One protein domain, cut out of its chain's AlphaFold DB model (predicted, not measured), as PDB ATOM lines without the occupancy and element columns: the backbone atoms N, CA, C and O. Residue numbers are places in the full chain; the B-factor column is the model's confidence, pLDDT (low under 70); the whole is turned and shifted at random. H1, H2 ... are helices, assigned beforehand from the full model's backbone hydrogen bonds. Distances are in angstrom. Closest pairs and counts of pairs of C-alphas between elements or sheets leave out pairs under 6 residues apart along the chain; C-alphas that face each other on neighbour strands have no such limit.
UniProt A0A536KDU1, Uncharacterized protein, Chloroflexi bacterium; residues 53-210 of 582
ATOM      1  N   PHE A  53     363.737 409.554 228.431       93.62
ATOM      2  CA  PHE A  53     364.616 409.141 229.527       93.62
ATOM      3  C   PHE A  53     366.093 409.397 229.210       93.62
ATOM      4  O   PHE A  53     366.812 409.969 230.025       93.62
ATOM      5  N   TRP A  54     366.544 409.014 228.014       94.12
ATOM      6  CA  TRP A  54     367.940 409.195 227.622       94.12
ATOM      7  C   TRP A  54     368.309 410.669 227.432       94.12
ATOM      8  O   TRP A  54     369.367 411.106 227.882       94.12
ATOM      9  N   THR A  55     367.428 411.446 226.800       95.62
ATOM     10  CA  THR A  55     367.645 412.881 226.561       95.62
ATOM     11  C   THR A  55     367.730 413.646 227.881       95.62
ATOM     12  O   THR A  55     368.654 414.433 228.078       95.62
ATOM     13  N   GLU A  56     366.817 413.368 228.812       95.19
ATOM     14  CA  GLU A  56     366.828 413.945 230.157       95.19
ATOM     15  C   GLU A  56     368.059 413.499 230.951       95.19
ATOM     16  O   GLU A  56     368.740 414.332 231.543       95.19
ATOM     17  N   ALA A  57     368.420 412.212 230.914       95.38
ATOM     18  CA  ALA A  57     369.611 411.719 231.604       95.38
ATOM     19  C   ALA A  57     370.889 412.435 231.134       95.38
ATOM     20  O   ALA A  57     371.707 412.824 231.968       95.38
ATOM     21  N   GLN A  58     371.041 412.664 229.824       96.00
ATOM     22  CA  GLN A  58     372.163 413.426 229.261       96.00
ATOM     23  C   GLN A  58     372.126 414.903 229.677       96.00
ATOM     24  O   GLN A  58     373.164 415.477 230.017       96.00
ATOM     25  N   TRP A  59     370.942 415.521 229.707       97.00
ATOM     26  CA  TRP A  59     370.791 416.902 230.167       97.00
ATOM     27  C   TRP A  59     371.172 417.062 231.647       97.00
ATOM     28  O   TRP A  59     371.995 417.917 231.980       97.00
ATOM     29  N   TYR A  60     370.666 416.196 232.528       96.88
ATOM     30  CA  TYR A  60     371.018 416.205 233.953       96.88
ATOM     31  C   TYR A  60     372.488 415.850 234.200       96.88
ATOM     32  O   TYR A  60     373.099 416.388 235.125       96.88
ATOM     33  N   GLN A  61     373.083 414.991 233.367       96.75
ATOM     34  CA  GLN A  61     374.518 414.713 233.403       96.75
ATOM     35  C   GLN A  61     375.344 415.961 233.068       96.75
ATOM     36  O   GLN A  61     376.294 416.260 233.789       96.75
ATOM     37  N   ALA A  62     374.957 416.730 232.044       96.81
ATOM     38  CA  ALA A  62     375.633 417.981 231.689       96.81
ATOM     39  C   ALA A  62     375.570 419.040 232.809       96.81
ATOM     40  O   ALA A  62     376.464 419.878 232.911       96.81
ATOM     41  N   LEU A  63     374.547 418.978 233.668       96.81
ATOM     42  CA  LEU A  63     374.389 419.839 234.844       96.81
ATOM     43  C   LEU A  63     375.081 419.299 236.112       96.81
ATOM     44  O   LEU A  63     375.051 419.964 237.143       96.81
ATOM     45  N   GLY A  64     375.674 418.098 236.074       96.38
ATOM     46  CA  GLY A  64     376.249 417.441 237.257       96.38
ATOM     47  C   GLY A  64     375.209 416.904 238.256       96.38
ATOM     48  O   GLY A  64     375.556 416.580 239.388       96.38
ATOM     49  N   LEU A  65     373.939 416.791 237.850       96.44
ATOM     50  CA  LEU A  65     372.793 416.405 238.688       96.44
ATOM     51  C   LEU A  65     372.201 415.035 238.306       96.44
ATOM     52  O   LEU A  65     371.047 414.733 238.612       96.44
ATOM     53  N   GLN A  66     372.982 414.181 237.639       95.25
ATOM     54  CA  GLN A  66     372.530 412.867 237.162       95.25
ATOM     55  C   GLN A  66     371.984 411.972 238.288       95.25
ATOM     56  O   GLN A  66     370.990 411.273 238.092       95.25
ATOM     57  N   SER A  67     372.602 412.008 239.472       94.88
ATOM     58  CA  SER A  67     372.168 411.222 240.634       94.88
ATOM     59  C   SER A  67     370.753 411.587 241.090       94.88
ATOM     60  O   SER A  67     369.974 410.695 241.416       94.88
ATOM     61  N   VAL A  68     370.390 412.873 241.045       94.31
ATOM     62  CA  VAL A  68     369.054 413.368 241.418       94.31
ATOM     63  C   VAL A  68     367.997 412.848 240.444       94.31
ATOM     64  O   VAL A  68     366.939 412.376 240.862       94.31
ATOM     65  N   TYR A  69     368.297 412.879 239.144       95.12
ATOM     66  CA  TYR A  69     367.399 412.353 238.118       95.12
ATOM     67  C   TYR A  69     367.187 410.840 238.253       95.12
ATOM     68  O   TYR A  69     366.047 410.373 238.250       95.12
ATOM     69  N   LEU A  70     368.268 410.072 238.428       94.75
ATOM     70  CA  LEU A  70     368.174 408.619 238.599       94.75
ATOM     71  C   LEU A  70     367.423 408.242 239.877       94.75
ATOM     72  O   LEU A  70     366.582 407.348 239.827       94.75
ATOM     73  N   ALA A  71     367.656 408.955 240.985       94.50
ATOM     74  CA  ALA A  71     366.904 408.754 242.221       94.50
ATOM     75  C   ALA A  71     365.402 408.993 242.001       94.50
ATOM     76  O   ALA A  71     364.590 408.139 242.358       94.50
ATOM     77  N   ARG A  72     365.022 410.098 241.339       95.12
ATOM     78  CA  ARG A  72     363.626 410.360 240.957       95.12
ATOM     79  C   ARG A  72     363.039 409.190 240.166       95.12
ATOM     80  O   ARG A  72     362.017 408.647 240.576       95.12
ATOM     81  N   VAL A  73     363.669 408.781 239.061       94.88
ATOM     82  CA  VAL A  73     363.153 407.693 238.205       94.88
ATOM     83  C   VAL A  73     363.055 406.372 238.974       94.88
ATOM     84  O   VAL A  73     362.088 405.631 238.803       94.88
ATOM     85  N   GLN A  74     364.004 406.094 239.865       95.56
ATOM     86  CA  GLN A  74     363.994 404.910 240.718       95.56
ATOM     87  C   GLN A  74     362.776 404.884 241.650       95.56
ATOM     88  O   GLN A  74     362.069 403.877 241.677       95.56
ATOM     89  N   TYR A  75     362.472 405.982 242.350       96.56
ATOM     90  CA  TYR A  75     361.273 406.059 243.197       96.56
ATOM     91  C   TYR A  75     359.980 405.936 242.385       96.56
ATOM     92  O   TYR A  75     359.058 405.235 242.802       96.56
ATOM     93  N   GLN A  76     359.923 406.548 241.197       96.50
ATOM     94  CA  GLN A  76     358.785 406.397 240.283       96.50
ATOM     95  C   GLN A  76     358.583 404.930 239.872       96.50
ATOM     96  O   GLN A  76     357.455 404.428 239.894       96.50
ATOM     97  N   ALA A  77     359.670 404.231 239.537       95.19
ATOM     98  CA  ALA A  77     359.644 402.821 239.161       95.19
ATOM     99  C   ALA A  77     359.247 401.916 240.337       95.19
ATOM    100  O   ALA A  77     358.455 400.995 240.149       95.19
ATOM    101  N   TRP A  78     359.742 402.188 241.548       96.06
ATOM    102  CA  TRP A  78     359.369 401.454 242.760       96.06
ATOM    103  C   TRP A  78     357.890 401.609 243.102       96.06
ATOM    104  O   TRP A  78     357.223 400.608 243.356       96.06
ATOM    105  N   LEU A  79     357.358 402.832 243.051       97.25
ATOM    106  CA  LEU A  79     355.934 403.093 243.267       97.25
ATOM    107  C   LEU A  79     355.061 402.388 242.229       97.25
ATOM    108  O   LEU A  79     354.078 401.731 242.581       97.25
ATOM    109  N   PHE A  80     355.434 402.480 240.951       96.81
ATOM    110  CA  PHE A  80     354.726 401.785 239.881       96.81
ATOM    111  C   PHE A  80     354.752 400.265 240.088       96.81
ATOM    112  O   PHE A  80     353.698 399.637 240.124       96.81
ATOM    113  N   ALA A  81     355.933 399.670 240.275       97.50
ATOM    114  CA  ALA A  81     356.083 398.223 240.406       97.50
ATOM    115  C   ALA A  81     355.439 397.680 241.692       97.50
ATOM    116  O   ALA A  81     354.762 396.653 241.653       97.50
ATOM    117  N   GLY A  82     355.613 398.379 242.816       97.81
ATOM    118  CA  GLY A  82     355.037 398.011 244.107       97.81
ATOM    119  C   GLY A  82     353.511 398.064 244.088       97.81
ATOM    120  O   GLY A  82     352.861 397.077 244.434       97.81
ATOM    121  N   SER A  83     352.934 399.169 243.604       98.06
ATOM    122  CA  SER A  83     351.478 399.273 243.447       98.06
ATOM    123  C   SER A  83     350.945 398.230 242.461       98.06
ATOM    124  O   SER A  83     349.947 397.578 242.757       98.06
ATOM    125  N   LEU A  84     351.633 397.998 241.335       98.25
ATOM    126  CA  LEU A  84     351.202 397.038 240.314       98.25
ATOM    127  C   LEU A  84     351.148 395.625 240.885       98.25
ATOM    128  O   LEU A  84     350.162 394.912 240.693       98.25
ATOM    129  N   LEU A  85     352.194 395.237 241.613       98.44
ATOM    130  CA  LEU A  85     352.278 393.937 242.260       98.44
ATOM    131  C   LEU A  85     351.158 393.767 243.289       98.44
ATOM    132  O   LEU A  85     350.435 392.774 243.237       98.44
ATOM    133  N   VAL A  86     350.978 394.733 244.193       98.50
ATOM    134  CA  VAL A  86     349.943 394.654 245.235       98.50
ATOM    135  C   VAL A  86     348.544 394.621 244.616       98.50
ATOM    136  O   VAL A  86     347.754 393.738 244.956       98.50
ATOM    137  N   ALA A  87     348.240 395.512 243.667       98.44
ATOM    138  CA  ALA A  87     346.941 395.539 242.998       98.44
ATOM    139  C   ALA A  87     346.656 394.237 242.248       98.44
ATOM    140  O   ALA A  87     345.560 393.684 242.369       98.44
ATOM    141  N   PHE A  88     347.643 393.711 241.518       98.38
ATOM    142  CA  PHE A  88     347.493 392.452 240.800       98.38
ATOM    143  C   PHE A  88     347.266 391.284 241.757       98.38
ATOM    144  O   PHE A  88     346.340 390.509 241.542       98.38
ATOM    145  N   LEU A  89     348.054 391.163 242.829       98.25
ATOM    146  CA  LEU A  89     347.904 390.078 243.800       98.25
ATOM    147  C   LEU A  89     346.537 390.117 244.493       98.25
ATOM    148  O   LEU A  89     345.893 389.074 244.622       98.25
ATOM    149  N   VAL A  90     346.066 391.304 244.888       98.25
ATOM    150  CA  VAL A  90     344.743 391.478 245.503       98.25
ATOM    151  C   VAL A  90     343.634 391.139 244.506       98.25
ATOM    152  O   VAL A  90     342.782 390.298 244.807       98.25
ATOM    153  N   ALA A  91     343.643 391.730 243.308       97.62
ATOM    154  CA  ALA A  91     342.604 391.502 242.304       97.62
ATOM    155  C   ALA A  91     342.594 390.043 241.815       97.62
ATOM    156  O   ALA A  91     341.542 389.398 241.800       97.62
ATOM    157  N   ALA A  92     343.761 389.485 241.484       96.00
ATOM    158  CA  ALA A  92     343.897 388.093 241.076       96.00
ATOM    159  C   ALA A  92     343.470 387.151 242.204       96.00
ATOM    160  O   ALA A  92     342.674 386.249 241.959       96.00
ATOM    161  N   GLY A  93     343.910 387.378 243.446       95.62
ATOM    162  CA  GLY A  93     343.492 386.587 244.606       95.62
ATOM    163  C   GLY A  93     341.968 386.521 244.755       95.62
ATOM    164  O   GLY A  93     341.406 385.432 244.889       95.62
ATOM    165  N   ASN A  94     341.289 387.662 244.620       95.88
ATOM    166  CA  ASN A  94     339.827 387.740 244.651       95.88
ATOM    167  C   ASN A  94     339.171 387.002 243.466       95.88
ATOM    168  O   ASN A  94     338.215 386.247 243.663       95.88
ATOM    169  N   VAL A  95     339.712 387.120 242.247       92.75
ATOM    170  CA  VAL A  95     339.246 386.336 241.083       92.75
ATOM    171  C   VAL A  95     339.398 384.836 241.332       92.75
ATOM    172  O   VAL A  95     338.477 384.064 241.062       92.75
ATOM    173  N   LEU A  96     340.527 384.397 241.890       91.00
ATOM    174  CA  LEU A  96     340.768 382.989 242.202       91.00
ATOM    175  C   LEU A  96     339.771 382.452 243.229       91.00
ATOM    176  O   LEU A  96     339.274 381.333 243.069       91.00
ATOM    177  N   ILE A  97     339.449 383.241 244.255       91.38
ATOM    178  CA  ILE A  97     338.418 382.898 245.242       91.38
ATOM    179  C   ILE A  97     337.047 382.799 244.559       91.38
ATOM    180  O   ILE A  97     336.341 381.806 244.759       91.38
ATOM    181  N   ALA A  98     336.694 383.757 243.695       90.00
ATOM    182  CA  ALA A  98     335.426 383.754 242.967       90.00
ATOM    183  C   ALA A  98     335.272 382.529 242.050       90.00
ATOM    184  O   ALA A  98     334.255 381.829 242.098       90.00
ATOM    185  N   LEU A  99     336.313 382.202 241.283       85.19
ATOM    186  CA  LEU A  99     336.351 381.026 240.411       85.19
ATOM    187  C   LEU A  99     336.245 379.718 241.204       85.19
ATOM    188  O   LEU A  99     335.517 378.809 240.799       85.19
ATOM    189  N   ARG A 100     336.927 379.616 242.354       83.75
ATOM    190  CA  ARG A 100     336.824 378.444 243.243       83.75
ATOM    191  C   ARG A 100     335.417 378.296 243.819       83.75
ATOM    192  O   ARG A 100     334.882 377.188 243.820       83.75
ATOM    193  N   ALA A 101     334.806 379.393 244.262       82.69
ATOM    194  CA  ALA A 101     333.451 379.393 244.812       82.69
ATOM    195  C   ALA A 101     332.394 378.965 243.776       82.69
ATOM    196  O   ALA A 101     331.441 378.272 244.125       82.69
ATOM    197  N   ARG A 102     332.587 379.313 242.497       75.81
ATOM    198  CA  ARG A 102     331.699 378.912 241.391       75.81
ATOM    199  C   ARG A 102     331.723 377.429 241.068       75.81
ATOM    200  O   ARG A 102     330.702 376.883 240.673       75.81
ATOM    201  N   THR A 103     332.875 376.777 241.208       64.88
ATOM    202  CA  THR A 103     333.010 375.368 240.807       64.88
ATOM    203  C   THR A 103     332.232 374.372 241.672       64.88
ATOM    204  O   THR A 103     332.096 373.233 241.248       64.88
ATOM    205  N   GLY A 104     331.668 374.797 242.813       55.53
ATOM    206  CA  GLY A 104     330.704 374.027 243.608       55.53
ATOM    207  C   GLY A 104     331.228 372.723 244.239       55.53
ATOM    208  O   GLY A 104     332.051 371.999 243.687       55.53
ATOM    209  N   GLY A 105     330.704 372.379 245.419       53.91
ATOM    210  CA  GLY A 105     330.908 371.071 246.059       53.91
ATOM    211  C   GLY A 105     330.474 369.840 245.232       53.91
ATOM    212  O   GLY A 105     331.219 368.859 245.245       53.91
ATOM    213  N   PRO A 106     329.355 369.848 244.470       51.88
ATOM    214  CA  PRO A 106     328.869 368.629 243.811       51.88
ATOM    215  C   PRO A 106     329.711 368.174 242.605       51.88
ATOM    216  O   PRO A 106     329.885 366.979 242.415       51.88
ATOM    217  N   LEU A 107     330.337 369.078 241.837       51.72
ATOM    218  CA  LEU A 107     331.264 368.685 240.755       51.72
ATOM    219  C   LEU A 107     332.597 368.134 241.295       51.72
ATOM    220  O   LEU A 107     333.236 367.298 240.653       51.72
ATOM    221  N   ARG A 108     333.000 368.570 242.498       53.06
ATOM    222  CA  ARG A 108     334.148 368.018 243.235       53.06
ATOM    223  C   ARG A 108     333.855 366.644 243.834       53.06
ATOM    224  O   ARG A 108     334.758 365.815 243.844       53.06
ATOM    225  N   ALA A 109     332.622 366.398 244.284       54.97
ATOM    226  CA  ALA A 109     332.186 365.092 244.781       54.97
ATOM    227  C   ALA A 109     332.230 364.002 243.691       54.97
ATOM    228  O   ALA A 109     332.456 362.840 243.998       54.97
ATOM    229  N   VAL A 110     332.104 364.394 242.416       58.03
ATOM    230  CA  VAL A 110     332.199 363.510 241.234       58.03
ATOM    231  C   VAL A 110     333.631 363.461 240.648       58.03
ATOM    232  O   VAL A 110     333.864 362.921 239.574       58.03
ATOM    233  N   GLY A 111     334.638 364.025 241.330       52.12
ATOM    234  CA  GLY A 111     336.053 363.892 240.940       52.12
ATOM    235  C   GLY A 111     336.507 364.733 239.736       52.12
ATOM    236  O   GLY A 111     337.681 364.686 239.361       52.12
ATOM    237  N   ILE A 112     335.635 365.564 239.152       53.47
ATOM    238  CA  ILE A 112     335.976 366.407 237.998       53.47
ATOM    239  C   ILE A 112     336.763 367.635 238.479       53.47
ATOM    240  O   ILE A 112     336.219 368.706 238.763       53.47
ATOM    241  N   ARG A 113     338.092 367.505 238.547       52.47
ATOM    242  CA  ARG A 113     339.004 368.644 238.728       52.47
ATOM    243  C   ARG A 113     339.112 369.423 237.415       52.47
ATOM    244  O   ARG A 113     340.069 369.252 236.664       52.47
ATOM    245  N   ARG A 114     338.165 370.318 237.121       54.72
ATOM    246  CA  ARG A 114     338.417 371.336 236.086       54.72
ATOM    247  C   ARG A 114     339.574 372.213 236.553       54.72
ATOM    248  O   ARG A 114     339.532 372.775 237.645       54.72
ATOM    249  N   ALA A 115     340.601 372.352 235.719       55.94
ATOM    250  CA  ALA A 115     341.636 373.359 235.904       55.94
ATOM    251  C   ALA A 115     341.019 374.743 235.637       55.94
ATOM    252  O   ALA A 115     341.173 375.305 234.557       55.94
ATOM    253  N   THR A 116     340.277 375.280 236.611       61.69
ATOM    254  CA  THR A 116     339.503 376.531 236.495       61.69
ATOM    255  C   THR A 116     340.371 377.710 236.044       61.69
ATOM    256  O   THR A 116     339.909 378.571 235.304       61.69
ATOM    257  N   LEU A 117     341.655 377.682 236.409       61.16
ATOM    258  CA  LEU A 117     342.701 378.626 236.003       61.16
ATOM    259  C   LEU A 117     343.016 378.624 234.500       61.16
ATOM    260  O   LEU A 117     343.322 379.670 233.946       61.16
ATOM    261  N   ARG A 118     342.950 377.460 233.842       65.31
ATOM    262  CA  ARG A 118     343.246 377.301 232.406       65.31
ATOM    263  C   ARG A 118     341.996 377.406 231.527       65.31
ATOM    264  O   ARG A 118     342.083 377.234 230.316       65.31
ATOM    265  N   SER A 119     340.832 377.667 232.124       74.06
ATOM    266  CA  SER A 119     339.606 377.944 231.376       74.06
ATOM    267  C   SER A 119     339.650 379.348 230.763       74.06
ATOM    268  O   SER A 119     340.285 380.242 231.323       74.06
ATOM    269  N   GLY A 120     338.937 379.571 229.652       77.38
ATOM    270  CA  GLY A 120     338.846 380.899 229.027       77.38
ATOM    271  C   GLY A 120     338.348 381.983 229.992       77.38
ATOM    272  O   GLY A 120     338.870 383.089 229.989       77.38
ATOM    273  N   VAL A 121     337.426 381.637 230.899       78.56
ATOM    274  CA  VAL A 121     336.913 382.542 231.946       78.56
ATOM    275  C   VAL A 121     337.981 382.860 232.996       78.56
ATOM    276  O   VAL A 121     338.084 383.998 233.445       78.56
ATOM    277  N   GLY A 122     338.803 381.876 233.375       82.94
ATOM    278  CA  GLY A 122     339.913 382.085 234.307       82.94
ATOM    279  C   GLY A 122     340.994 382.999 233.734       82.94
ATOM    280  O   GLY A 122     341.432 383.929 234.407       82.94
ATOM    281  N   LEU A 123     341.367 382.779 232.470       87.00
ATOM    282  CA  LEU A 123     342.320 383.627 231.751       87.00
ATOM    283  C   LEU A 123     341.774 385.041 231.528       87.00
ATOM    284  O   LEU A 123     342.498 386.003 231.764       87.00
ATOM    285  N   ALA A 124     340.502 385.178 231.146       89.00
ATOM    286  CA  ALA A 124     339.855 386.481 231.004       89.00
ATOM    287  C   ALA A 124     339.787 387.234 232.344       89.00
ATOM    288  O   ALA A 124     340.094 388.420 232.389       89.00
ATOM    289  N   GLY A 125     339.459 386.547 233.444       91.06
ATOM    290  CA  GLY A 125     339.430 387.142 234.784       91.06
ATOM    291  C   GLY A 125     340.808 387.595 235.277       91.06
ATOM    292  O   GLY A 125     340.932 388.691 235.817       91.06
ATOM    293  N   LEU A 126     341.856 386.794 235.056       93.38
ATOM    294  CA  LEU A 126     343.236 387.187 235.374       93.38
ATOM    295  C   LEU A 126     343.743 388.308 234.457       93.38
ATOM    296  O   LEU A 126     344.445 389.200 234.927       93.38
ATOM    297  N   GLY A 127     343.356 388.299 233.179       94.75
ATOM    298  CA  GLY A 127     343.628 389.389 232.243       94.75
ATOM    299  C   GLY A 127     342.959 390.696 232.672       94.75
ATOM    300  O   GLY A 127     343.604 391.740 232.674       94.75
ATOM    301  N   ALA A 128     341.705 390.637 233.125       95.38
ATOM    302  CA  ALA A 128     340.998 391.785 233.688       95.38
ATOM    303  C   ALA A 128     341.639 392.273 234.998       95.38
ATOM    304  O   ALA A 128     341.796 393.477 235.180       95.38
ATOM    305  N   ALA A 129     342.073 391.366 235.881       97.00
ATOM    306  CA  ALA A 129     342.817 391.726 237.090       97.00
ATOM    307  C   ALA A 129     344.150 392.424 236.765       97.00
ATOM    308  O   ALA A 129     344.475 393.436 237.382       97.00
ATOM    309  N   ALA A 130     344.894 391.930 235.768       97.75
ATOM    310  CA  ALA A 130     346.117 392.571 235.284       97.75
ATOM    311  C   ALA A 130     345.839 393.953 234.677       97.75
ATOM    312  O   ALA A 130     346.571 394.900 234.956       97.75
ATOM    313  N   LEU A 131     344.762 394.090 233.901       97.25
ATOM    314  CA  LEU A 131     344.351 395.370 233.328       97.25
ATOM    315  C   LEU A 131     343.983 396.386 234.417       97.25
ATOM    316  O   LEU A 131     344.454 397.518 234.368       97.25
ATOM    317  N   ILE A 132     343.194 395.987 235.417       96.75
ATOM    318  CA  ILE A 132     342.845 396.848 236.558       96.75
ATOM    319  C   ILE A 132     344.102 397.264 237.324       96.75
ATOM    320  O   ILE A 132     344.257 398.443 237.631       96.75
ATOM    321  N   ALA A 133     345.013 396.326 237.594       98.12
ATOM    322  CA  ALA A 133     346.270 396.630 238.268       98.12
ATOM    323  C   ALA A 133     347.111 397.641 237.471       98.12
ATOM    324  O   ALA A 133     347.587 398.618 238.039       98.12
ATOM    325  N   LEU A 134     347.222 397.473 236.148       97.31
ATOM    326  CA  LEU A 134     347.912 398.430 235.277       97.31
ATOM    327  C   LEU A 134     347.256 399.816 235.299       97.31
ATOM    328  O   LEU A 134     347.966 400.812 235.417       97.31
ATOM    329  N   ILE A 135     345.923 399.890 235.214       96.12
ATOM    330  CA  ILE A 135     345.180 401.160 235.242       96.12
ATOM    331  C   ILE A 135     345.408 401.892 236.568       96.12
ATOM    332  O   ILE A 135     345.727 403.081 236.562       96.12
ATOM    333  N   LEU A 136     345.281 401.188 237.695       96.38
ATOM    334  CA  LEU A 136     345.463 401.775 239.023       96.38
ATOM    335  C   LEU A 136     346.912 402.203 239.279       96.38
ATOM    336  O   LEU A 136     347.134 403.184 239.983       96.38
ATOM    337  N   SER A 137     347.894 401.505 238.705       97.12
ATOM    338  CA  SER A 137     349.319 401.781 238.924       97.12
ATOM    339  C   SER A 137     349.931 402.796 237.967       97.12
ATOM    340  O   SER A 137     350.912 403.442 238.330       97.12
ATOM    341  N   ALA A 138     349.355 402.997 236.776       92.06
ATOM    342  CA  ALA A 138     349.904 403.884 235.744       92.06
ATOM    343  C   ALA A 138     350.155 405.325 236.233       92.06
ATOM    344  O   ALA A 138     351.044 406.008 235.730       92.06
ATOM    345  N   GLY A 139     349.374 405.797 237.211       88.44
ATOM    346  CA  GLY A 139     349.495 407.143 237.769       88.44
ATOM    347  C   GLY A 139     350.364 407.268 239.020       88.44
ATOM    348  O   GLY A 139     350.836 408.372 239.281       88.44
ATOM    349  N   VAL A 140     350.603 406.179 239.757       96.06
ATOM    350  CA  VAL A 140     351.158 406.217 241.129       96.06
ATOM    351  C   VAL A 140     352.592 406.736 241.148       96.06
ATOM    352  O   VAL A 140     352.979 407.469 242.049       96.06
ATOM    353  N   GLY A 141     353.373 406.463 240.098       93.25
ATOM    354  CA  GLY A 141     354.728 407.004 239.971       93.25
ATOM    355  C   GLY A 141     354.790 408.539 240.009       93.25
ATOM    356  O   GLY A 141     355.840 409.096 240.302       93.25
ATOM    357  N   ARG A 142     353.687 409.262 239.761       94.00
ATOM    358  CA  ARG A 142     353.667 410.733 239.875       94.00
ATOM    359  C   ARG A 142     353.806 411.227 241.320       94.00
ATOM    360  O   ARG A 142     354.363 412.302 241.500       94.00
ATOM    361  N   GLN A 143     353.429 410.414 242.305       96.62
ATOM    362  CA  GLN A 143     353.476 410.708 243.750       96.62
ATOM    363  C   GLN A 143     354.857 410.421 244.369       96.62
ATOM    364  O   GLN A 143     355.016 410.251 245.575       96.62
ATOM    365  N   TRP A 144     355.903 410.318 243.540       96.06
ATOM    366  CA  TRP A 144     357.263 410.058 244.018       96.06
ATOM    367  C   TRP A 144     357.768 411.141 244.976       96.06
ATOM    368  O   TRP A 144     358.564 410.826 245.855       96.06
ATOM    369  N   GLN A 145     357.319 412.392 244.817       96.81
ATOM    370  CA  GLN A 145     357.693 413.488 245.714       96.81
ATOM    371  C   GLN A 145     357.137 413.240 247.110       96.81
ATOM    372  O   GLN A 145     357.909 413.249 248.062       96.81
ATOM    373  N   ASP A 146     355.851 412.911 247.214       96.75
ATOM    374  CA  ASP A 146     355.191 412.623 248.487       96.75
ATOM    375  C   ASP A 146     355.835 411.417 249.184       96.75
ATOM    376  O   ASP A 146     356.078 411.451 250.389       96.75
ATOM    377  N   LEU A 147     356.229 410.383 248.424       96.62
ATOM    378  CA  LEU A 147     356.987 409.255 248.975       96.62
ATOM    379  C   LEU A 147     358.354 409.686 249.519       96.62
ATOM    380  O   LEU A 147     358.741 409.278 250.613       96.62
ATOM    381  N   VAL A 148     359.111 410.478 248.760       96.31
ATOM    382  CA  VAL A 148     360.448 410.916 249.181       96.31
ATOM    383  C   VAL A 148     360.364 411.821 250.409       96.31
ATOM    384  O   VAL A 148     361.171 411.636 251.322       96.31
ATOM    385  N   LEU A 149     359.389 412.736 250.454       96.44
ATOM    386  CA  LEU A 149     359.135 413.615 251.600       96.44
ATOM    387  C   LEU A 149     358.711 412.823 252.840       96.44
ATOM    388  O   LEU A 149     359.203 413.107 253.927       96.44
ATOM    389  N   PHE A 150     357.886 411.786 252.681       96.81
ATOM    390  CA  PHE A 150     357.502 410.903 253.783       96.81
ATOM    391  C   PHE A 150     358.696 410.108 254.333       96.81
ATOM    392  O   PHE A 150     358.864 409.995 255.545       96.81
ATOM    393  N   LEU A 151     359.540 409.556 253.452       96.00
ATOM    394  CA  LEU A 151     360.703 408.750 253.849       96.00
ATOM    395  C   LEU A 151     361.819 409.581 254.493       96.00
ATOM    396  O   LEU A 151     362.528 409.075 255.359       96.00
ATOM    397  N   HIS A 152     361.984 410.831 254.062       95.06
ATOM    398  CA  HIS A 152     363.038 411.739 254.524       95.06
ATOM    399  C   HIS A 152     362.457 412.937 255.276       95.06
ATOM    400  O   HIS A 152     362.976 414.049 255.164       95.06
ATOM    401  N   TYR A 153     361.359 412.731 256.004       94.31
ATOM    402  CA  TYR A 153     360.716 413.814 256.734       94.31
ATOM    403  C   TYR A 153     361.665 414.388 257.802       94.31
ATOM    404  O   TYR A 153     362.495 413.679 258.374       94.31
ATOM    405  N   SER A 154     361.516 415.678 258.090       94.50
ATOM    406  CA  SER A 154     362.238 416.375 259.157       94.50
ATOM    407  C   SER A 154     361.262 417.214 259.968       94.50
ATOM    408  O   SER A 154     360.446 417.908 259.367       94.50
ATOM    409  N   ASP A 155     361.365 417.184 261.295       93.75
ATOM    410  CA  ASP A 155     360.512 417.997 262.165       93.75
ATOM    411  C   ASP A 155     360.822 419.491 262.024       93.75
ATOM    412  O   ASP A 155     361.985 419.903 261.987       93.75
ATOM    413  N   SER A 156     359.772 420.310 261.995       92.38
ATOM    414  CA  SER A 156     359.895 421.769 261.923       92.38
ATOM    415  C   SER A 156     360.069 422.390 263.309       92.38
ATOM    416  O   SER A 156     360.565 423.510 263.428       92.38
ATOM    417  N   GLY A 157     359.650 421.677 264.362       92.62
ATOM    418  CA  GLY A 157     359.612 422.174 265.735       92.62
ATOM    419  C   GLY A 157     358.423 423.099 266.015       92.62
ATOM    420  O   GLY A 157     358.267 423.566 267.145       92.62
ATOM    421  N   VAL A 158     357.573 423.361 265.017       92.69
ATOM    422  CA  VAL A 158     356.394 424.221 265.127       92.69
ATOM    423  C   VAL A 158     355.155 423.337 265.139       92.69
ATOM    424  O   VAL A 158     354.891 422.605 264.188       92.69
ATOM    425  N   ARG A 159     354.379 423.414 266.222       94.00
ATOM    426  CA  ARG A 159     353.135 422.652 266.381       94.00
ATOM    427  C   ARG A 159     351.926 423.539 266.189       94.00
ATOM    428  O   ARG A 159     351.876 424.635 266.743       94.00
ATOM    429  N   GLU A 160     350.946 423.041 265.449       91.88
ATOM    430  CA  GLU A 160     349.680 423.743 265.263       91.88
ATOM    431  C   GLU A 160     348.745 423.560 266.482       91.88
ATOM    432  O   GLU A 160     348.868 422.579 267.223       91.88
ATOM    433  N   PRO A 161     347.851 424.528 266.755       90.44
ATOM    434  CA  PRO A 161     347.105 424.592 268.012       90.44
ATOM    435  C   PRO A 161     345.855 423.698 268.075       90.44
ATOM    436  O   PRO A 161     345.291 423.551 269.157       90.44
ATOM    437  N   LEU A 162     345.392 423.134 266.956       91.62
ATOM    438  CA  LEU A 162     344.147 422.373 266.854       91.62
ATOM    439  C   LEU A 162     344.335 420.885 267.187       91.62
ATOM    440  O   LEU A 162     343.616 420.359 268.037       91.62
ATOM    441  N   PHE A 163     345.284 420.201 266.545       93.38
ATOM    442  CA  PHE A 163     345.567 418.777 266.791       93.38
ATOM    443  C   PHE A 163     346.907 418.540 267.504       93.38
ATOM    444  O   PHE A 163     347.197 417.405 267.893       93.38
ATOM    445  N   GLY A 164     347.712 419.587 267.717       93.50
ATOM    446  CA  GLY A 164     348.999 419.504 268.408       93.50
ATOM    447  C   GLY A 164     350.082 418.779 267.606       93.50
ATOM    448  O   GLY A 164     351.078 418.343 268.190       93.50
ATOM    449  N   LEU A 165     349.889 418.623 266.293       95.00
ATOM    450  CA  LEU A 165     350.848 417.968 265.404       95.00
ATOM    451  C   LEU A 165     351.874 418.977 264.870       95.00
ATOM    452  O   LEU A 165     351.607 420.175 264.789       95.00
ATOM    453  N   ASP A 166     353.069 418.499 264.521       95.62
ATOM    454  CA  ASP A 166     354.082 419.334 263.866       95.62
ATOM    455  C   ASP A 166     353.624 419.710 262.450       95.62
ATOM    456  O   ASP A 166     353.046 418.879 261.746       95.62
ATOM    457  N   VAL A 167     353.913 420.932 262.001       93.81
ATOM    458  CA  VAL A 167     353.571 421.398 260.643       93.81
ATOM    459  C   VAL A 167     354.129 420.458 259.559       93.81
ATOM    460  O   VAL A 167     353.506 420.264 258.514       93.81
ATOM    461  N   SER A 168     355.253 419.792 259.825       94.81
ATOM    462  CA  SER A 168     355.880 418.838 258.900       94.81
ATOM    463  C   SER A 168     355.031 417.599 258.640       94.81
ATOM    464  O   SER A 168     355.124 417.026 257.557       94.81
ATOM    465  N   PHE A 169     354.169 417.192 259.577       96.25
ATOM    466  CA  PHE A 169     353.215 416.108 259.331       96.25
ATOM    467  C   PHE A 169     352.302 416.460 258.152       96.25
ATOM    468  O   PHE A 169     352.155 415.673 257.218       96.25
ATOM    469  N   TYR A 170     351.747 417.669 258.172       94.81
ATOM    470  CA  TYR A 170     350.822 418.160 257.160       94.81
ATOM    471  C   TYR A 170     351.526 418.335 255.810       94.81
ATOM    472  O   TYR A 170     351.043 417.855 254.789       94.81
ATOM    473  N   LEU A 171     352.708 418.955 255.791       93.94
ATOM    474  CA  LEU A 171     353.411 419.244 254.537       93.94
ATOM    475  C   LEU A 171     354.114 418.028 253.915       93.94
ATOM    476  O   LEU A 171     354.215 417.959 252.693       93.94
ATOM    477  N   LEU A 172     354.639 417.104 254.730       96.31
ATOM    478  CA  LEU A 172     355.566 416.062 254.262       96.31
ATOM    479  C   LEU A 172     354.993 414.642 254.329       96.31
ATOM    480  O   LEU A 172     355.434 413.786 253.567       96.31
ATOM    481  N   GLN A 173     354.047 414.364 255.234       97.00
ATOM    482  CA  GLN A 173     353.554 412.998 255.465       97.00
ATOM    483  C   GLN A 173     352.111 412.792 255.007       97.00
ATOM    484  O   GLN A 173     351.798 411.788 254.365       97.00
ATOM    485  N   LEU A 174     351.232 413.740 255.333       97.12
ATOM    486  CA  LEU A 174     349.802 413.667 255.056       97.12
ATOM    487  C   LEU A 174     349.477 413.443 253.561       97.12
ATOM    488  O   LEU A 174     348.641 412.575 253.300       97.12
ATOM    489  N   PRO A 175     350.147 414.088 252.579       97.19
ATOM    490  CA  PRO A 175     349.861 413.870 251.157       97.19
ATOM    491  C   PRO A 175     350.005 412.403 250.735       97.19
ATOM    492  O   PRO A 175     349.076 411.835 250.158       97.19
ATOM    493  N   LEU A 176     351.096 411.736 251.140       97.50
ATOM    494  CA  LEU A 176     351.295 410.316 250.836       97.50
ATOM    495  C   LEU A 176     350.224 409.439 251.502       97.50
ATOM    496  O   LEU A 176     349.766 408.461 250.911       97.50
ATOM    497  N   LEU A 177     349.806 409.764 252.729       97.94
ATOM    498  CA  LEU A 177     348.749 409.013 253.409       97.94
ATOM    499  C   LEU A 177     347.416 409.111 252.651       97.94
ATOM    500  O   LEU A 177     346.732 408.094 252.495       97.94
ATOM    501  N   HIS A 178     347.071 410.291 252.125       97.75
ATOM    502  CA  HIS A 178     345.910 410.451 251.243       97.75
ATOM    503  C   HIS A 178     346.060 409.652 249.955       97.75
ATOM    504  O   HIS A 178     345.125 408.952 249.563       97.75
ATOM    505  N   ASP A 179     347.230 409.703 249.324       97.62
ATOM    506  CA  ASP A 179     347.513 408.955 248.103       97.62
ATOM    507  C   ASP A 179     347.333 407.446 248.293       97.62
ATOM    508  O   ASP A 179     346.651 406.794 247.496       97.62
ATOM    509  N   VAL A 180     347.863 406.896 249.389       98.06
ATOM    510  CA  VAL A 180     347.730 405.476 249.737       98.06
ATOM    511  C   VAL A 180     346.267 405.105 249.978       98.06
ATOM    512  O   VAL A 180     345.792 404.109 249.427       98.06
ATOM    513  N   VAL A 181     345.529 405.890 250.767       98.31
ATOM    514  CA  VAL A 181     344.117 405.601 251.069       98.31
ATOM    515  C   VAL A 181     343.238 405.711 249.820       98.31
ATOM    516  O   VAL A 181     342.398 404.838 249.586       98.31
ATOM    517  N   ASN A 182     343.453 406.725 248.980       97.44
ATOM    518  CA  ASN A 182     342.730 406.899 247.719       97.44
ATOM    519  C   ASN A 182     343.025 405.754 246.742       97.44
ATOM    520  O   ASN A 182     342.111 405.226 246.100       97.44
ATOM    521  N   TRP A 183     344.285 405.323 246.666       98.12
ATOM    522  CA  TRP A 183     344.687 404.187 245.843       98.12
ATOM    523  C   TRP A 183     344.074 402.867 246.336       98.12
ATOM    524  O   TRP A 183     343.534 402.108 245.528       98.12
ATOM    525  N   LEU A 184     344.065 402.615 247.652       98.44
ATOM    526  CA  LEU A 184     343.397 401.451 248.253       98.44
ATOM    527  C   LEU A 184     341.886 401.458 247.999       98.44
ATOM    528  O   LEU A 184     341.309 400.414 247.682       98.44
ATOM    529  N   LEU A 185     341.243 402.625 248.089       98.38
ATOM    530  CA  LEU A 185     339.818 402.766 247.799       98.38
ATOM    531  C   LEU A 185     339.528 402.395 246.341       98.38
ATOM    532  O   LEU A 185     338.630 401.591 246.082       98.38
ATOM    533  N   GLY A 186     340.329 402.909 245.401       97.88
ATOM    534  CA  GLY A 186     340.261 402.541 243.987       97.88
ATOM    535  C   GLY A 186     340.485 401.043 243.754       97.88
ATOM    536  O   GLY A 186     339.716 400.415 243.022       97.88
ATOM    537  N   LEU A 187     341.474 400.448 244.428       98.38
ATOM    538  CA  LEU A 187     341.778 399.018 244.356       98.38
ATOM    539  C   LEU A 187     340.606 398.147 244.805       98.38
ATOM    540  O   LEU A 187     340.183 397.259 244.059       98.38
ATOM    541  N   PHE A 188     340.069 398.381 246.002       98.50
ATOM    542  CA  PHE A 188     338.978 397.559 246.523       98.50
ATOM    543  C   PHE A 188     337.668 397.798 245.775       98.50
ATOM    544  O   PHE A 188     336.930 396.842 245.545       98.50
ATOM    545  N   PHE A 189     337.404 399.026 245.325       98.06
ATOM    546  CA  PHE A 189     336.236 399.329 244.502       98.06
ATOM    547  C   PHE A 189     336.295 398.613 243.142       98.06
ATOM    548  O   PHE A 189     335.373 397.870 242.801       98.06
ATOM    549  N   MET A 190     337.404 398.738 242.402       97.88
ATOM    550  CA  MET A 190     337.590 398.046 241.117       97.88
ATOM    551  C   MET A 190     337.599 396.521 241.281       97.88
ATOM    552  O   MET A 190     336.994 395.806 240.481       97.88
ATOM    553  N   THR A 191     338.224 396.010 242.345       97.31
ATOM    554  CA  THR A 191     338.195 394.577 242.674       97.31
ATOM    555  C   THR A 191     336.776 394.115 243.001       97.31
ATOM    556  O   THR A 191     336.367 393.050 242.549       97.31
ATOM    557  N   GLY A 192     335.994 394.918 243.726       96.25
ATOM    558  CA  GLY A 192     334.583 394.653 244.001       96.25
ATOM    559  C   GLY A 192     333.760 394.531 242.721       96.25
ATOM    560  O   GLY A 192     333.047 393.541 242.556       96.25
ATOM    561  N   LEU A 193     333.920 395.467 241.779       96.06
ATOM    562  CA  LEU A 193     333.269 395.397 240.464       96.06
ATOM    563  C   LEU A 193     333.680 394.141 239.690       96.06
ATOM    564  O   LEU A 193     332.822 393.438 239.154       96.06
ATOM    565  N   LEU A 194     334.977 393.819 239.682       94.94
ATOM    566  CA  LEU A 194     335.491 392.612 239.041       94.94
ATOM    567  C   LEU A 194     334.892 391.347 239.666       94.94
ATOM    568  O   LEU A 194     334.482 390.449 238.937       94.94
ATOM    569  N   VAL A 195     334.805 391.273 240.996       93.50
ATOM    570  CA  VAL A 195     334.218 390.137 241.722       93.50
ATOM    571  C   VAL A 195     332.721 390.016 241.444       93.50
ATOM    572  O   VAL A 195     332.242 388.906 241.215       93.50
ATOM    573  N   VAL A 196     331.981 391.128 241.412       93.06
ATOM    574  CA  VAL A 196     330.554 391.133 241.052       93.06
ATOM    575  C   VAL A 196     330.361 390.633 239.625       93.06
ATOM    576  O   VAL A 196     329.586 389.700 239.422       93.06
ATOM    577  N   ALA A 197     331.104 391.163 238.649       91.50
ATOM    578  CA  ALA A 197     331.055 390.692 237.264       91.50
ATOM    579  C   ALA A 197     331.425 389.203 237.170       91.50
ATOM    580  O   ALA A 197     330.725 388.408 236.535       91.50
ATOM    581  N   ALA A 198     332.475 388.804 237.892       89.31
ATOM    582  CA  ALA A 198     332.922 387.428 238.001       89.31
ATOM    583  C   ALA A 198     331.965 386.534 238.785       89.31
ATOM    584  O   ALA A 198     332.208 385.340 238.775       89.31
ATOM    585  N   TYR A 199     330.914 387.026 239.450       88.88
ATOM    586  CA  TYR A 199     329.830 386.210 240.013       88.88
ATOM    587  C   TYR A 199     328.533 386.294 239.206       88.88
ATOM    588  O   TYR A 199     327.847 385.275 239.125       88.88
ATOM    589  N   ALA A 200     328.282 387.396 238.509       87.81
ATOM    590  CA  ALA A 200     327.095 387.590 237.686       87.81
ATOM    591  C   ALA A 200     327.168 386.887 236.315       87.81
ATOM    592  O   ALA A 200     326.148 386.447 235.793       87.81
ATOM    593  N   TRP A 201     328.364 386.727 235.739       85.00
ATOM    594  CA  TRP A 201     328.554 386.120 234.411       85.00
ATOM    595  C   TRP A 201     328.237 384.613 234.391       85.00
ATOM    596  O   TRP A 201     328.998 383.843 234.969       85.00
ATOM    597  N   ARG A 202     327.211 384.114 233.700       76.62
ATOM    598  CA  ARG A 202     326.895 382.665 233.635       76.62
ATOM    599  C   ARG A 202     327.327 381.959 232.344       76.62
ATOM    600  O   ARG A 202     326.956 380.813 232.132       76.62
ATOM    601  N   GLY A 203     328.165 382.598 231.531       76.25
ATOM    602  CA  GLY A 203     328.550 382.109 230.203       76.25
ATOM    603  C   GLY A 203     327.830 382.933 229.151       76.25
ATOM    604  O   GLY A 203     328.460 383.756 228.495       76.25
ATOM    605  N   ASP A 204     326.509 382.776 229.127       76.56
ATOM    606  CA  ASP A 204     325.663 383.303 228.053       76.56
ATOM    607  C   ASP A 204     324.766 384.456 228.541       76.56
ATOM    608  O   ASP A 204     324.234 385.227 227.748       76.56
ATOM    609  N   THR A 205     324.608 384.601 229.861       81.38
ATOM    610  CA  THR A 205     323.751 385.609 230.501       81.38
ATOM    611  C   THR A 205     324.418 386.232 231.728       81.38
ATOM    612  O   THR A 205     325.314 385.644 232.339       81.38
ATOM    613  N   PHE A 206     323.968 387.431 232.105       84.94
ATOM    614  CA  PHE A 206     324.295 388.067 233.382       84.94
ATOM    615  C   PHE A 206     323.106 387.934 234.337       84.94
ATOM    616  O   PHE A 206     322.016 388.405 234.024       84.94
ATOM    617  N   ASP A 207     323.316 387.319 235.502       85.50
ATOM    618  CA  ASP A 207     322.299 387.199 236.554       85.50
ATOM    619  C   ASP A 207     322.883 387.629 237.909       85.50
ATOM    620  O   ASP A 207     323.901 387.100 238.357       85.50
ATOM    621  N   LEU A 208     322.224 388.584 238.570       85.56
ATOM    622  CA  LEU A 208     322.617 389.131 239.873       85.56
ATOM    623  C   LEU A 208     322.145 388.285 241.068       85.56
ATOM    624  O   LEU A 208     322.373 388.665 242.215       85.56
ATOM    625  N   ASN A 209     321.550 387.116 240.833       86.44
ATOM    626  CA  ASN A 209     321.296 386.126 241.876       86.44
ATOM    627  C   ASN A 209     322.610 385.457 242.326       86.44
ATOM    628  O   ASN A 209     323.010 384.397 241.828       86.44
ATOM    629  N   LEU A 210     323.295 386.098 243.274       86.88
ATOM    630  CA  LEU A 210     324.518 385.622 243.922       86.88
ATOM    631  C   LEU A 210     324.227 384.476 244.913       86.88
ATOM    632  O   LEU A 210     323.226 384.456 245.632       86.88
TER     633      LEU A 210
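Overview. This is residues 53 to 210 of the 582 residues of an uncharacterized protein of Chloroflexi bacterium (UniProt A0A536KDU1). Long helices H2 and H6 make a narrow V; H4 packs on both in an up-and-down bundle, each running against the one before, and H5 bridges the spread legs. H1 folds back at H2's beginning; residues 104 to 111, holding H3, stick out. The printed part has 158 residues with six named helices, H1 to H6, all helix, only just loose, close to extended: radius of gyration of the C-alphas 22.3 A, spans 67 by 48 by 26 A.

Along the chain. Find C-alpha 53 at (364.616, 409.141, 229.527), beginning H1, residues 53 to 62. Next come H2, 66 to 102, 53.3 A; H3, 105 to 109; H4, 120 to 137; H5, 140 to 151; and H6, 167 to 200, 48.7 A, ending at (327.095, 387.590, 237.686).

Arrangement. H2 touches H4 at the closest C-alphas, Ala 87 and Ala 133, 4.9 A. Every O i to N i+4 pair is within hydrogen-bond range in H1 to H4, against 5 of 8 in H5 and 27 of 30 in H6.

Size, cuts and confidence. The printed part has no cut; H5 to H6 is a long link. Residues 103 to 118 have pLDDT under 70.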